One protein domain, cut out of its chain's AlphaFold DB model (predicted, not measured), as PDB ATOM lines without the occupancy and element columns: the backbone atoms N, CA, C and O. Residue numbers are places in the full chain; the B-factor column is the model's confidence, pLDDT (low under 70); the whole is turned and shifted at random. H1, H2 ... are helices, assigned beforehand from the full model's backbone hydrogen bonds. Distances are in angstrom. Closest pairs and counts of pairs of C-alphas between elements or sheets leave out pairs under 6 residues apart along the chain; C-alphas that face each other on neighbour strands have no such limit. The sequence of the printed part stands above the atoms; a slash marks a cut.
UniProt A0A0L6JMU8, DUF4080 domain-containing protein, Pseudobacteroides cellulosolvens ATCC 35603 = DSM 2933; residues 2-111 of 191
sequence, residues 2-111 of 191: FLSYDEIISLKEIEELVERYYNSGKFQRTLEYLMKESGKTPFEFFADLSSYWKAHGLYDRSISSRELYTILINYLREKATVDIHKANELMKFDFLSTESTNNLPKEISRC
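Overview. This is residues 2 to 111 of the 191 residues of the protein "DUF4080 domain-containing protein" of Pseudobacteroides cellulosolvens ATCC 35603 = DSM 2933 (UniProt A0A0L6JMU8). Helices H2, H5 and H4 run nearly side by side, H5 reversed; H3 crosses on the side away from H5, and long H1 crosses H3, residues 2 to 9 sticking out as an arm. The 110 printed residues hold five named helices, H1 to H5, and no named strand: all helix. The whole is compact, radius of gyration of the C-alphas 14.0 A, spanning 48 by 30 by 22 A.

Arrangement. H1, residues 5 to 23, touches H3, residues 42 to 55, with residues 13 to 18 alone, only just about perpendicular at 72 degrees; their closest C-alphas, Ile 14 and Phe 46, are 5.8 A apart. H2, residues 28 to 37, touches H5, residues 84 to 98, at a shallow tilt of 23 degrees, opposite ways; their closest C-alphas, Thr 30 and Leu 90, are 5.2 A apart. H4, residues 65 to 79, makes a hairpin with H5; their closest C-alphas, Arg 77 and Ile 84, are 6.7 A apart. O i to N i+4 pairs are within hydrogen-bond range throughout H2, H3 and H5, 14 of 15 in H1 and 9 of 11 in H4.

Along the chain. H1, 25.4 A long, begins at C-alpha 5 (220.243, 147.228, 190.398). H5, 20.9 A, ends at C-alpha 98 (219.497, 183.275, 198.403).

Size, cuts and confidence. The printed part has no cut and no long link. Only residue 111 has pLDDT under 70.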
ATOM      1  N   PHE A   2     220.834 141.934 199.503       73.19
ATOM      2  CA  PHE A   2     221.515 142.726 198.474       73.19
ATOM      3  C   PHE A   2     220.465 143.599 197.792       73.19
ATOM      4  O   PHE A   2     219.400 143.084 197.457       73.19
ATOM      5  N   LEU A   3     220.757 144.888 197.627       76.75
ATOM      6  CA  LEU A   3     219.939 145.785 196.813       76.75
ATOM      7  C   LEU A   3     220.056 145.355 195.347       76.75
ATOM      8  O   LEU A   3     221.156 145.107 194.848       76.75
ATOM      9  N   SER A   4     218.919 145.256 194.676       85.81
ATOM     10  CA  SER A   4     218.842 145.086 193.232       85.81
ATOM     11  C   SER A   4     219.397 146.315 192.507       85.81
ATOM     12  O   SER A   4     219.522 147.406 193.067       85.81
ATOM     13  N   TYR A   5     219.738 146.140 191.232       82.62
ATOM     14  CA  TYR A   5     220.243 147.228 190.398       82.62
ATOM     15  C   TYR A   5     219.254 148.404 190.303       82.62
ATOM     16  O   TYR A   5     219.660 149.559 190.415       82.62
ATOM     17  N   ASP A   6     217.958 148.109 190.191       85.12
ATOM     18  CA  ASP A   6     216.904 149.125 190.097       85.12
ATOM     19  C   ASP A   6     216.731 149.910 191.406       85.12
ATOM     20  O   ASP A   6     216.503 151.124 191.391       85.12
ATOM     21  N   GLU A   7     216.914 149.251 192.554       87.12
ATOM     22  CA  GLU A   7     216.920 149.923 193.857       87.12
ATOM     23  C   GLU A   7     218.136 150.850 194.004       87.12
ATOM     24  O   GLU A   7     218.007 151.954 194.529       87.12
ATOM     25  N   ILE A   8     219.308 150.454 193.488       90.12
ATOM     26  CA  ILE A   8     220.504 151.314 193.484       90.12
ATOM     27  C   ILE A   8     220.279 152.561 192.621       90.12
ATOM     28  O   ILE A   8     220.675 153.655 193.024       90.12
ATOM     29  N   ILE A   9     219.651 152.421 191.449       89.31
ATOM     30  CA  ILE A   9     219.307 153.573 190.598       89.31
ATOM     31  C   ILE A   9     218.353 154.512 191.336       89.31
ATOM     32  O   ILE A   9     218.617 155.709 191.410       89.31
ATOM     33  N   SER A  10     217.291 153.969 191.930       91.44
ATOM     34  CA  SER A  10     216.287 154.769 192.644       91.44
ATOM     35  C   SER A  10     216.902 155.547 193.813       91.44
ATOM     36  O   SER A  10     216.579 156.712 194.029       91.44
ATOM     37  N   LEU A  11     217.845 154.943 194.544       94.75
ATOM     38  CA  LEU A  11     218.563 155.629 195.621       94.75
ATOM     39  C   LEU A  11     219.424 156.790 195.109       94.75
ATOM     40  O   LEU A  11     219.431 157.848 195.734       94.75
ATOM     41  N   LYS A  12     220.106 156.624 193.971       94.88
ATOM     42  CA  LYS A  12     220.898 157.703 193.356       94.88
ATOM     43  C   LYS A  12     220.027 158.865 192.890       94.88
ATOM     44  O   LYS A  12     220.397 160.021 193.058       94.88
ATOM     45  N   GLU A  13     218.868 158.560 192.318       96.25
ATOM     46  CA  GLU A  13     217.902 159.570 191.876       96.25
ATOM     47  C   GLU A  13     217.353 160.382 193.056       96.25
ATOM     48  O   GLU A  13     217.213 161.600 192.948       96.25
ATOM     49  N   ILE A  14     217.081 159.730 194.189       97.44
ATOM     50  CA  ILE A  14     216.679 160.389 195.440       97.44
ATOM     51  C   ILE A  14     217.822 161.241 196.002       97.44
ATOM     52  O   ILE A  14     217.591 162.391 196.372       97.44
ATOM     53  N   GLU A  15     219.045 160.706 196.046       97.19
ATOM     54  CA  GLU A  15     220.240 161.427 196.502       97.19
ATOM     55  C   GLU A  15     220.456 162.717 195.699       97.19
ATOM     56  O   GLU A  15     220.686 163.774 196.285       97.19
ATOM     57  N   GLU A  16     220.285 162.668 194.373       97.06
ATOM     58  CA  GLU A  16     220.375 163.860 193.526       97.06
ATOM     59  C   GLU A  16     219.352 164.935 193.931       97.06
ATOM     60  O   GLU A  16     219.674 166.126 193.959       97.06
ATOM     61  N   LEU A  17     218.120 164.547 194.272       97.94
ATOM     62  CA  LEU A  17     217.109 165.507 194.713       97.94
ATOM     63  C   LEU A  17     217.408 166.079 196.096       97.94
ATOM     64  O   LEU A  17     217.209 167.278 196.305       97.94
ATOM     65  N   VAL A  18     217.902 165.253 197.018       97.62
ATOM     66  CA  VAL A  18     218.350 165.713 198.339       97.62
ATOM     67  C   VAL A  18     219.462 166.746 198.173       97.62
ATOM     68  O   VAL A  18     219.398 167.811 198.786       97.62
ATOM     69  N   GLU A  19     220.421 166.505 197.281       97.31
ATOM     70  CA  GLU A  19     221.492 167.463 197.004       97.31
ATOM     71  C   GLU A  19     220.941 168.790 196.457       97.31
ATOM     72  O   GLU A  19     221.250 169.877 196.955       97.31
ATOM     73  N   ARG A  20     220.056 168.715 195.457       97.00
ATOM     74  CA  ARG A  20     219.515 169.899 194.773       97.00
ATOM     75  C   ARG A  20     218.584 170.741 195.644       97.00
ATOM     76  O   ARG A  20     218.620 171.969 195.541       97.00
ATOM     77  N   TYR A  21     217.745 170.115 196.466       96.94
ATOM     78  CA  TYR A  21     216.717 170.817 197.238       96.94
ATOM     79  C   TYR A  21     217.110 171.041 198.699       96.94
ATOM     80  O   TYR A  21     216.890 172.138 199.208       96.94
ATOM     81  N   TYR A  22     217.677 170.036 199.369       95.19
ATOM     82  CA  TYR A  22     217.995 170.111 200.795       95.19
ATOM     83  C   TYR A  22     219.407 170.663 201.028       95.19
ATOM     84  O   TYR A  22     219.553 171.727 201.630       95.19
ATOM     85  N   ASN A  23     220.442 170.012 200.486       93.94
ATOM     86  CA  ASN A  23     221.835 170.403 200.749       93.94
ATOM     87  C   ASN A  23     222.213 171.746 200.114       93.94
ATOM     88  O   ASN A  23     223.085 172.446 200.625       93.94
ATOM     89  N   SER A  24     221.532 172.151 199.038       93.75
ATOM     90  CA  SER A  24     221.745 173.466 198.426       93.75
ATOM     91  C   SER A  24     221.401 174.644 199.349       93.75
ATOM     92  O   SER A  24     221.818 175.769 199.069       93.75
ATOM     93  N   GLY A  25     220.607 174.415 200.405       91.31
ATOM     94  CA  GLY A  25     220.110 175.449 201.320       91.31
ATOM     95  C   GLY A  25     219.061 176.385 200.706       91.31
ATOM     96  O   GLY A  25     218.560 177.279 201.381       91.31
ATOM     97  N   LYS A  26     218.693 176.190 199.433       92.88
ATOM     98  CA  LYS A  26     217.829 177.114 198.678       92.88
ATOM     99  C   LYS A  26     216.340 176.976 198.938       92.88
ATOM    100  O   LYS A  26     215.570 177.782 198.433       92.88
ATOM    101  N   PHE A  27     215.931 175.942 199.659       95.31
ATOM    102  CA  PHE A  27     214.528 175.633 199.921       95.31
ATOM    103  C   PHE A  27     214.293 175.388 201.408       95.31
ATOM    104  O   PHE A  27     213.415 174.607 201.759       95.31
ATOM    105  N   GLN A  28     215.110 175.976 202.286       92.62
ATOM    106  CA  GLN A  28     215.108 175.632 203.704       92.62
ATOM    107  C   GLN A  28     213.715 175.790 204.330       92.62
ATOM    108  O   GLN A  28     213.174 174.813 204.852       92.62
ATOM    109  N   ARG A  29     213.097 176.975 204.226       91.94
ATOM    110  CA  ARG A  29     211.775 177.217 204.827       91.94
ATOM    111  C   ARG A  29     210.679 176.434 204.122       91.94
ATOM    112  O   ARG A  29     209.766 175.916 204.762       91.94
ATOM    113  N   THR A  30     210.784 176.318 202.802       94.50
ATOM    114  CA  THR A  30     209.852 175.531 201.997       94.50
ATOM    115  C   THR A  30     209.865 174.063 202.423       94.50
ATOM    116  O   THR A  30     208.807 173.494 202.664       94.50
ATOM    117  N   LEU A  31     211.036 173.435 202.556       94.81
ATOM    118  CA  LEU A  31     211.149 172.029 202.942       94.81
ATOM    119  C   LEU A  31     210.743 171.802 204.396       94.81
ATOM    120  O   LEU A  31     210.036 170.834 204.647       94.81
ATOM    121  N   GLU A  32     211.110 172.688 205.330       91.94
ATOM    122  CA  GLU A  32     210.632 172.637 206.724       91.94
ATOM    123  C   GLU A  32     209.096 172.555 206.775       91.94
ATOM    124  O   GLU A  32     208.529 171.655 207.402       91.94
ATOM    125  N   TYR A  33     208.418 173.433 206.029       92.44
ATOM    126  CA  TYR A  33     206.963 173.426 205.894       92.44
ATOM    127  C   TYR A  33     206.430 172.139 205.251       92.44
ATOM    128  O   TYR A  33     205.501 171.523 205.772       92.44
ATOM    129  N   LEU A  34     207.020 171.703 204.134       93.31
ATOM    130  CA  LEU A  34     206.561 170.509 203.424       93.31
ATOM    131  C   LEU A  34     206.736 169.236 204.258       93.31
ATOM    132  O   LEU A  34     205.847 168.385 204.235       93.31
ATOM    133  N   MET A  35     207.827 169.099 205.014       91.88
ATOM    134  CA  MET A  35     208.025 167.959 205.917       91.88
ATOM    135  C   MET A  35     206.983 167.946 207.038       91.88
ATOM    136  O   MET A  35     206.473 166.885 207.385       91.88
ATOM    137  N   LYS A  36     206.643 169.120 207.584       89.94
ATOM    138  CA  LYS A  36     205.655 169.253 208.661       89.94
ATOM    139  C   LYS A  36     204.235 168.937 208.188       89.94
ATOM    140  O   LYS A  36     203.532 168.180 208.847       89.94
ATOM    141  N   GLU A  37     203.823 169.485 207.046       90.25
ATOM    142  CA  GLU A  37     202.422 169.419 206.603       90.25
ATOM    143  C   GLU A  37     202.098 168.220 205.708       90.25
ATOM    144  O   GLU A  37     200.949 167.790 205.658       90.25
ATOM    145  N   SER A  38     203.071 167.658 204.983       88.25
ATOM    146  CA  SER A  38     202.783 166.550 204.057       88.25
ATOM    147  C   SER A  38     202.502 165.217 204.756       88.25
ATOM    148  O   SER A  38     202.021 164.288 204.108       88.25
ATOM    149  N   GLY A  39     202.841 165.094 206.046       85.44
ATOM    150  CA  GLY A  39     202.749 163.844 206.804       85.44
ATOM    151  C   GLY A  39     203.713 162.746 206.335       85.44
ATOM    152  O   GLY A  39     203.609 161.614 206.803       85.44
ATOM    153  N   LYS A  40     204.636 163.060 205.416       89.62
ATOM    154  CA  LYS A  40     205.646 162.139 204.886       89.62
ATOM    155  C   LYS A  40     206.947 162.264 205.667       89.62
ATOM    156  O   LYS A  40     207.349 163.357 206.064       89.62
ATOM    157  N   THR A  41     207.667 161.158 205.804       93.44
ATOM    158  CA  THR A  41     209.086 161.215 206.166       93.44
ATOM    159  C   THR A  41     209.893 161.896 205.048       93.44
ATOM    160  O   THR A  41     209.471 161.879 203.886       93.44
ATOM    161  N   PRO A  42     211.088 162.448 205.342       92.81
ATOM    162  CA  PRO A  42     211.938 163.039 204.307       92.81
ATOM    163  C   PRO A  42     212.220 162.090 203.140       92.81
ATOM    164  O   PRO A  42     212.145 162.494 201.982       92.81
ATOM    165  N   PHE A  43     212.474 160.811 203.430       94.25
ATOM    166  CA  PHE A  43     212.708 159.808 202.396       94.25
ATOM    167  C   PHE A  43     211.483 159.615 201.491       94.25
ATOM    168  O   PHE A  43     211.616 159.659 200.272       94.25
ATOM    169  N   GLU A  44     210.286 159.459 202.065       95.12
ATOM    170  CA  GLU A  44     209.047 159.306 201.290       95.12
ATOM    171  C   GLU A  44     208.740 160.540 200.438       95.12
ATOM    172  O   GLU A  44     208.279 160.410 199.303       95.12
ATOM    173  N   PHE A  45     209.014 161.741 200.958       96.06
ATOM    174  CA  PHE A  45     208.856 162.968 200.187       96.06
ATOM    175  C   PHE A  45     209.777 162.984 198.961       96.06
ATOM    176  O   PHE A  45     209.300 163.208 197.848       96.06
ATOM    177  N   PHE A  46     211.076 162.724 199.144       97.25
ATOM    178  CA  PHE A  46     212.030 162.744 198.034       97.25
ATOM    179  C   PHE A  46     211.840 161.574 197.064       97.25
ATOM    180  O   PHE A  46     212.035 161.759 195.866       97.25
ATOM    181  N   ALA A  47     211.392 160.409 197.533       96.56
ATOM    182  CA  ALA A  47     211.023 159.289 196.668       96.56
ATOM    183  C   ALA A  47     209.808 159.617 195.777       96.56
ATOM    184  O   ALA A  47     209.806 159.309 194.581       96.56
ATOM    185  N   ASP A  48     208.790 160.291 196.323       96.25
ATOM    186  CA  ASP A  48     207.626 160.724 195.539       96.25
ATOM    187  C   ASP A  48     207.990 161.844 194.548       96.25
ATOM    188  O   ASP A  48     207.574 161.813 193.388       96.25
ATOM    189  N   LEU A  49     208.834 162.797 194.961       97.19
ATOM    190  CA  LEU A  49     209.358 163.830 194.063       97.19
ATOM    191  C   LEU A  49     210.240 163.230 192.954       97.19
ATOM    192  O   LEU A  49     210.147 163.657 191.805       97.19
ATOM    193  N   SER A  50     211.046 162.212 193.265       97.62
ATOM    194  CA  SER A  50     211.847 161.468 192.284       97.62
ATOM    195  C   SER A  50     210.962 160.775 191.255       97.62
ATOM    196  O   SER A  50     211.195 160.899 190.052       97.62
ATOM    197  N   SER A  51     209.869 160.155 191.704       96.75
ATOM    198  CA  SER A  51     208.883 159.543 190.808       96.75
ATOM    199  C   SER A  51     208.254 160.575 189.866       96.75
ATOM    200  O   SER A  51     208.122 160.320 188.666       96.75
ATOM    201  N   TYR A  52     207.936 161.770 190.377       97.62
ATOM    202  CA  TYR A  52     207.463 162.890 189.560       97.62
ATOM    203  C   TYR A  52     208.504 163.328 188.520       97.62
ATOM    204  O   TYR A  52     208.161 163.504 187.348       97.62
ATOM    205  N   TRP A  53     209.774 163.461 188.917       97.88
ATOM    206  CA  TRP A  53     210.867 163.810 188.004       97.88
ATOM    207  C   TRP A  53     211.025 162.801 186.873       97.88
ATOM    208  O   TRP A  53     211.155 163.191 185.711       97.88
ATOM    209  N   LYS A  54     210.961 161.511 187.201       96.38
ATOM    210  CA  LYS A  54     211.084 160.418 186.236       96.38
ATOM    211  C   LYS A  54     209.930 160.418 185.233       96.38
ATOM    212  O   LYS A  54     210.166 160.358 184.031       96.38
ATOM    213  N   ALA A  55     208.694 160.586 185.710       96.81
ATOM    214  CA  ALA A  55     207.502 160.655 184.861       96.81
ATOM    215  C   ALA A  55     207.518 161.843 183.878       96.81
ATOM    216  O   ALA A  55     206.917 161.765 182.808       96.81
ATOM    217  N   HIS A  56     208.229 162.921 184.220       96.75
ATOM    218  CA  HIS A  56     208.347 164.134 183.408       96.75
ATOM    219  C   HIS A  56     209.677 164.239 182.634       96.75
ATOM    220  O   HIS A  56     209.959 165.292 182.060       96.75
ATOM    221  N   GLY A  57     210.506 163.184 182.619       96.25
ATOM    222  CA  GLY A  57     211.794 163.170 181.905       96.25
ATOM    223  C   GLY A  57     212.791 164.219 182.413       96.25
ATOM    224  O   GLY A  57     213.583 164.764 181.644       96.25
ATOM    225  N   LEU A  58     212.720 164.579 183.699       97.25
ATOM    226  CA  LEU A  58     213.525 165.661 184.274       97.25
ATOM    227  C   LEU A  58     214.988 165.254 184.501       97.25
ATOM    228  O   LEU A  58     215.867 166.102 184.374       97.25
ATOM    229  N   TYR A  59     215.266 163.970 184.741       95.81
ATOM    230  CA  TYR A  59     216.638 163.451 184.863       95.81
ATOM    231  C   TYR A  59     217.418 163.461 183.538       95.81
ATOM    232  O   TYR A  59     218.646 163.464 183.543       95.81
ATOM    233  N   ASP A  60     216.727 163.528 182.397       93.88
ATOM    234  CA  ASP A  60     217.347 163.420 181.070       93.88
ATOM    235  C   ASP A  60     217.928 164.749 180.558       93.88
ATOM    236  O   ASP A  60     218.444 164.832 179.440       93.88
ATOM    237  N   ARG A  61     217.842 165.825 181.352       95.31
ATOM    238  CA  ARG A  61     218.314 167.155 180.955       95.31
ATOM    239  C   ARG A  61     218.867 167.962 182.119       95.31
ATOM    240  O   ARG A  61     218.583 167.725 183.287       95.31
ATOM    241  N   SER A  62     219.621 169.002 181.775       95.06
ATOM    242  CA  SER A  62     220.057 169.989 182.758       95.06
ATOM    243  C   SER A  62     218.869 170.827 183.241       95.06
ATOM    244  O   SER A  62     218.102 171.356 182.433       95.06
ATOM    245  N   ILE A  63     218.744 170.955 184.562       96.50
ATOM    246  CA  ILE A  63     217.734 171.772 185.237       96.50
ATOM    247  C   ILE A  63     218.441 172.896 185.980       96.50
ATOM    248  O   ILE A  63     219.328 172.656 186.807       96.50
ATOM    249  N   SER A  64     218.032 174.130 185.691       94.50
ATOM    250  CA  SER A  64     218.582 175.307 186.361       94.50
ATOM    251  C   SER A  64     218.050 175.447 187.788       94.50
ATOM    252  O   SER A  64     216.943 175.016 188.103       94.50
ATOM    253  N   SER A  65     218.788 176.151 188.650       91.12
ATOM    254  CA  SER A  65     218.329 176.412 190.021       91.12
ATOM    255  C   SER A  65     216.979 177.133 190.084       91.12
ATOM    256  O   SER A  65     216.222 176.902 191.018       91.12
ATOM    257  N   ARG A  66     216.670 178.005 189.116       93.19
ATOM    258  CA  ARG A  66     215.386 178.723 189.062       93.19
ATOM    259  C   ARG A  66     214.246 177.787 188.682       93.19
ATOM    260  O   ARG A  66     213.152 177.896 189.215       93.19
ATOM    261  N   GLU A  67     214.529 176.855 187.785       95.38
ATOM    262  CA  GLU A  67     213.568 175.865 187.323       95.38
ATOM    263  C   GLU A  67     213.215 174.834 188.405       95.38
ATOM    264  O   GLU A  67     212.099 174.327 188.415       95.38
ATOM    265  N   LEU A  68     214.098 174.588 189.381       96.88
ATOM    266  CA  LEU A  68     213.771 173.748 190.542       96.88
ATOM    267  C   LEU A  68     212.544 174.261 191.316       96.88
ATOM    268  O   LEU A  68     211.744 173.442 191.769       96.88
ATOM    269  N   TYR A  69     212.362 175.585 191.423       96.38
ATOM    270  CA  TYR A  69     211.171 176.191 192.036       96.38
ATOM    271  C   TYR A  69     209.916 175.924 191.202       96.38
ATOM    272  O   TYR A  69     208.885 175.534 191.745       96.38
ATOM    273  N   THR A  70     210.020 176.083 189.881       95.06
ATOM    274  CA  THR A  70     208.951 175.770 188.923       95.06
ATOM    275  C   THR A  70     208.507 174.314 189.029       95.06
ATOM    276  O   THR A  70     207.317 174.023 189.122       95.06
ATOM    277  N   ILE A  71     209.467 173.391 189.043       96.88
ATOM    278  CA  ILE A  71     209.211 171.956 189.154       96.88
ATOM    279  C   ILE A  71     208.542 171.643 190.489       96.88
ATOM    280  O   ILE A  71     207.520 170.961 190.512       96.88
ATOM    281  N   LEU A  72     209.079 172.175 191.590       97.06
ATOM    282  CA  LEU A  72     208.566 171.886 192.922       97.06
ATOM    283  C   LEU A  72     207.132 172.396 193.092       97.06
ATOM    284  O   LEU A  72     206.277 171.643 193.548       97.06
ATOM    285  N   ILE A  73     206.826 173.632 192.684       95.88
ATOM    286  CA  ILE A  73     205.460 174.159 192.819       95.88
ATOM    287  C   ILE A  73     204.463 173.409 191.924       95.88
ATOM    288  O   ILE A  73     203.321 173.203 192.328       95.88
ATOM    289  N   ASN A  74     204.883 172.952 190.738       95.62
ATOM    290  CA  ASN A  74     204.033 172.147 189.859       95.62
ATOM    291  C   ASN A  74     203.771 170.752 190.440       95.62
ATOM    292  O   ASN A  74     202.621 170.321 190.461       95.62
ATOM    293  N   TYR A  75     204.795 170.102 190.999       96.19
ATOM    294  CA  TYR A  75     204.640 168.861 191.759       96.19
ATOM    295  C   TYR A  75     203.643 169.027 192.916       96.19
ATOM    296  O   TYR A  75     202.721 168.226 193.060       96.19
ATOM    297  N   LEU A  76     203.770 170.095 193.712       94.88
ATOM    298  CA  LEU A  76     202.859 170.336 194.835       94.88
ATOM    299  C   LEU A  76     201.416 170.563 194.368       94.88
ATOM    300  O   LEU A  76     200.490 170.026 194.975       94.88
ATOM    301  N   ARG A  77     201.220 171.318 193.276       93.62
ATOM    302  CA  ARG A  77     199.898 171.541 192.665       93.62
ATOM    303  C   ARG A  77     199.255 170.236 192.197       93.62
ATOM    304  O   ARG A  77     198.050 170.087 192.353       93.62
ATOM    305  N   GLU A  78     200.041 169.309 191.651       93.88
ATOM    306  CA  GLU A  78     199.546 168.000 191.213       93.88
ATOM    307  C   GLU A  78     199.164 167.102 192.395       93.88
ATOM    308  O   GLU A  78     198.128 166.443 192.363       93.88
ATOM    309  N   LYS A  79     199.974 167.094 193.461       89.00
ATOM    310  CA  LYS A  79     199.721 166.251 194.638       89.00
ATOM    311  C   LYS A  79     198.578 166.772 195.512       89.00
ATOM    312  O   LYS A  79     197.925 165.967 196.168       89.00
ATOM    313  N   ALA A  80     198.344 168.087 195.526       81.81
ATOM    314  CA  ALA A  80     197.295 168.752 196.308       81.81
ATOM    315  C   ALA A  80     197.308 168.400 197.815       81.81
ATOM    316  O   ALA A  80     196.269 168.383 198.470       81.81
ATOM    317  N   THR A  81     198.490 168.114 198.372       79.81
ATOM    318  CA  THR A  81     198.657 167.654 199.765       79.81
ATOM    319  C   THR A  81     198.923 168.775 200.767       79.81
ATOM    320  O   THR A  81     198.931 168.519 201.964       79.81
ATOM    321  N   VAL A  82     199.205 169.992 200.301       89.44
ATOM    322  CA  VAL A  82     199.602 171.135 201.140       89.44
ATOM    323  C   VAL A  82     198.957 172.422 200.634       89.44
ATOM    324  O   VAL A  82     198.499 172.492 199.491       89.44
ATOM    325  N   ASP A  83     198.967 173.467 201.462       91.06
ATOM    326  CA  ASP A  83     198.540 174.800 201.045       91.06
ATOM    327  C   ASP A  83     199.559 175.395 200.055       91.06
ATOM    328  O   ASP A  83     200.664 175.817 200.410       91.06
ATOM    329  N   ILE A  84     199.162 175.437 198.782       91.94
ATOM    330  CA  ILE A  84     199.976 175.961 197.680       91.94
ATOM    331  C   ILE A  84     200.261 177.453 197.841       91.94
ATOM    332  O   ILE A  84     201.332 177.910 197.436       91.94
ATOM    333  N   HIS A  85     199.347 178.220 198.439       89.50
ATOM    334  CA  HIS A  85     199.587 179.633 198.706       89.50
ATOM    335  C   HIS A  85     200.719 179.786 199.723       89.50
ATOM    336  O   HIS A  85     201.640 180.580 199.515       89.50
ATOM    337  N   LYS A  86     200.678 179.009 200.812       89.81
ATOM    338  CA  LYS A  86     201.734 179.022 201.830       89.81
ATOM    339  C   LYS A  86     203.072 178.562 201.251       89.81
ATOM    340  O   LYS A  86     204.071 179.258 201.415       89.81
ATOM    341  N   ALA A  87     203.082 177.473 200.481       92.56
ATOM    342  CA  ALA A  87     204.285 176.997 199.797       92.56
ATOM    343  C   ALA A  87     204.879 178.046 198.835       92.56
ATOM    344  O   ALA A  87     206.091 178.244 198.818       92.56
ATOM    345  N   ASN A  88     204.044 178.753 198.065       92.81
ATOM    346  CA  ASN A  88     204.491 179.807 197.149       92.81
ATOM    347  C   ASN A  88     205.179 180.971 197.884       92.81
ATOM    348  O   ASN A  88     206.225 181.443 197.444       92.81
ATOM    349  N   GLU A  89     204.612 181.433 199.001       91.12
ATOM    350  CA  GLU A  89     205.197 182.521 199.794       91.12
ATOM    351  C   GLU A  89     206.529 182.111 200.440       91.12
ATOM    352  O   GLU A  89     207.475 182.898 200.431       91.12
ATOM    353  N   LEU A  90     206.649 180.867 200.914       92.62
ATOM    354  CA  LEU A  90     207.910 180.338 201.448       92.62
ATOM    355  C   LEU A  90     208.975 180.184 200.357       92.62
ATOM    356  O   LEU A  90     210.114 180.594 200.555       92.62
ATOM    357  N   MET A  91     208.600 179.701 199.170       94.56
ATOM    358  CA  MET A  91     209.510 179.634 198.023       94.56
ATOM    359  C   MET A  91     209.978 181.024 197.577       94.56
ATOM    360  O   MET A  91     211.145 181.198 197.228       94.56
ATOM    361  N   LYS A  92     209.088 182.025 197.606       92.75
ATOM    362  CA  LYS A  92     209.436 183.430 197.352       92.75
ATOM    363  C   LYS A  92     210.452 183.930 198.379       92.75
ATOM    364  O   LYS A  92     211.439 184.552 197.993       92.75
ATOM    365  N   PHE A  93     210.233 183.635 199.661       92.56
ATOM    366  CA  PHE A  93     211.162 183.999 200.727       92.56
ATOM    367  C   PHE A  93     212.529 183.343 200.552       92.56
ATOM    368  O   PHE A  93     213.543 184.039 200.565       92.56
ATOM    369  N   ASP A  94     212.559 182.026 200.357       93.81
ATOM    370  CA  ASP A  94     213.792 181.263 200.176       93.81
ATOM    371  C   ASP A  94     214.590 181.781 198.964       93.81
ATOM    372  O   ASP A  94     215.806 181.980 199.038       93.81
ATOM    373  N   PHE A  95     213.898 182.080 197.860       94.50
ATOM    374  CA  PHE A  95     214.514 182.629 196.654       94.50
ATOM    375  C   PHE A  95     215.133 184.012 196.898       94.50
ATOM    376  O   PHE A  95     216.307 184.225 196.600       94.50
ATOM    377  N   LEU A  96     214.373 184.951 197.475       92.44
ATOM    378  CA  LEU A  96     214.862 186.309 197.755       92.44
ATOM    379  C   LEU A  96     215.964 186.331 198.824       92.44
ATOM    380  O   LEU A  96     216.795 187.237 198.824       92.44
ATOM    381  N   SER A  97     215.992 185.329 199.704       91.75
ATOM    382  CA  SER A  97     217.039 185.161 200.716       91.75
ATOM    383  C   SER A  97     218.338 184.600 200.139       91.75
ATOM    384  O   SER A  97     219.386 184.760 200.753       91.75
ATOM    385  N   THR A  98     218.314 183.947 198.976       90.94
ATOM    386  CA  THR A  98     219.497 183.275 198.403       90.94
ATOM    387  C   THR A  98     220.047 183.965 197.159       90.94
ATOM    388  O   THR A  98     221.267 183.970 196.945       90.94
ATOM    389  N   GLU A  99     219.174 184.598 196.378       88.75
ATOM    390  CA  GLU A  99     219.478 185.238 195.101       88.75
ATOM    391  C   GLU A  99     219.299 186.767 195.203       88.75
ATOM    392  O   GLU A  99     218.269 187.261 195.654       88.75
ATOM    393  N   SER A 100     220.278 187.552 194.735       86.31
ATOM    394  CA  SER A 100     220.255 189.030 194.780       86.31
ATOM    395  C   SER A 100     219.429 189.651 193.649       86.31
ATOM    396  O   SER A 100     219.784 190.681 193.070       86.31
ATOM    397  N   THR A 101     218.334 188.997 193.267       84.88
ATOM    398  CA  THR A 101     217.483 189.432 192.163       84.88
ATOM    399  C   THR A 101     216.019 189.404 192.547       84.88
ATOM    400  O   THR A 101     215.498 188.417 193.052       84.88
ATOM    401  N   ASN A 102     215.323 190.480 192.192       80.81
ATOM    402  CA  ASN A 102     213.875 190.557 192.300       80.81
ATOM    403  C   ASN A 102     213.157 189.915 191.092       80.81
ATOM    404  O   ASN A 102     211.935 189.971 190.967       80.81
ATOM    405  N   ASN A 103     213.883 189.326 190.141       87.25
ATOM    406  CA  ASN A 103     213.247 188.519 189.108       87.25
ATOM    407  C   ASN A 103     212.949 187.148 189.723       87.25
ATOM    408  O   ASN A 103     213.885 186.369 189.897       87.25
ATOM    409  N   LEU A 104     211.691 186.853 190.052       88.75
ATOM    410  CA  LEU A 104     211.278 185.566 190.626       88.75
ATOM    411  C   LEU A 104     211.189 184.471 189.545       88.75
ATOM    412  O   LEU A 104     211.087 184.783 188.352       88.75
ATOM    413  N   PRO A 105     211.253 183.179 189.910       89.56
ATOM    414  CA  PRO A 105     210.878 182.098 189.003       89.56
ATOM    415  C   PRO A 105     209.437 182.286 188.504       89.56
ATOM    416  O   PRO A 105     208.580 182.759 189.245       89.56
ATOM    417  N   LYS A 106     209.176 181.933 187.241       85.62
ATOM    418  CA  LYS A 106     207.942 182.298 186.520       85.62
ATOM    419  C   LYS A 106     206.663 181.818 187.219       85.62
ATOM    420  O   LYS A 106     205.639 182.489 187.153       85.62
ATOM    421  N   GLU A 107     206.720 180.667 187.875       90.12
ATOM    422  CA  GLU A 107     205.575 180.020 188.512       90.12
ATOM    423  C   GLU A 107     205.371 180.455 189.970       90.12
ATOM    424  O   GLU A 107     204.344 180.093 190.556       90.12
ATOM    425  N   ILE A 108     206.304 181.245 190.521       90.62
ATOM    426  CA  ILE A 108     206.198 181.871 191.842       90.62
ATOM    427  C   ILE A 108     205.505 183.223 191.692       90.62
ATOM    428  O   ILE A 108     205.997 184.145 191.042       90.62
ATOM    429  N   SER A 109     204.330 183.336 192.303       84.56
ATOM    430  CA  SER A 109     203.472 184.515 192.191       84.56
ATOM    431  C   SER A 109     203.712 185.488 193.339       84.56
ATOM    432  O   SER A 109     203.883 185.077 194.485       84.56
ATOM    433  N   ARG A 110     203.654 186.795 193.056       83.12
ATOM    434  CA  ARG A 110     203.485 187.813 194.099       83.12
ATOM    435  C   ARG A 110     201.998 188.016 194.330       83.12
ATOM    436  O   ARG A 110     201.364 188.786 193.618       83.12
ATOM    437  N   CYS A 111     201.438 187.311 195.305       61.66
ATOM    438  CA  CYS A 111     200.024 187.464 195.645       61.66
ATOM    439  C   CYS A 111     199.727 188.825 196.305       61.66
ATOM    440  O   CYS A 111     198.575 189.244 196.338       61.66
TER     441      CYS A 111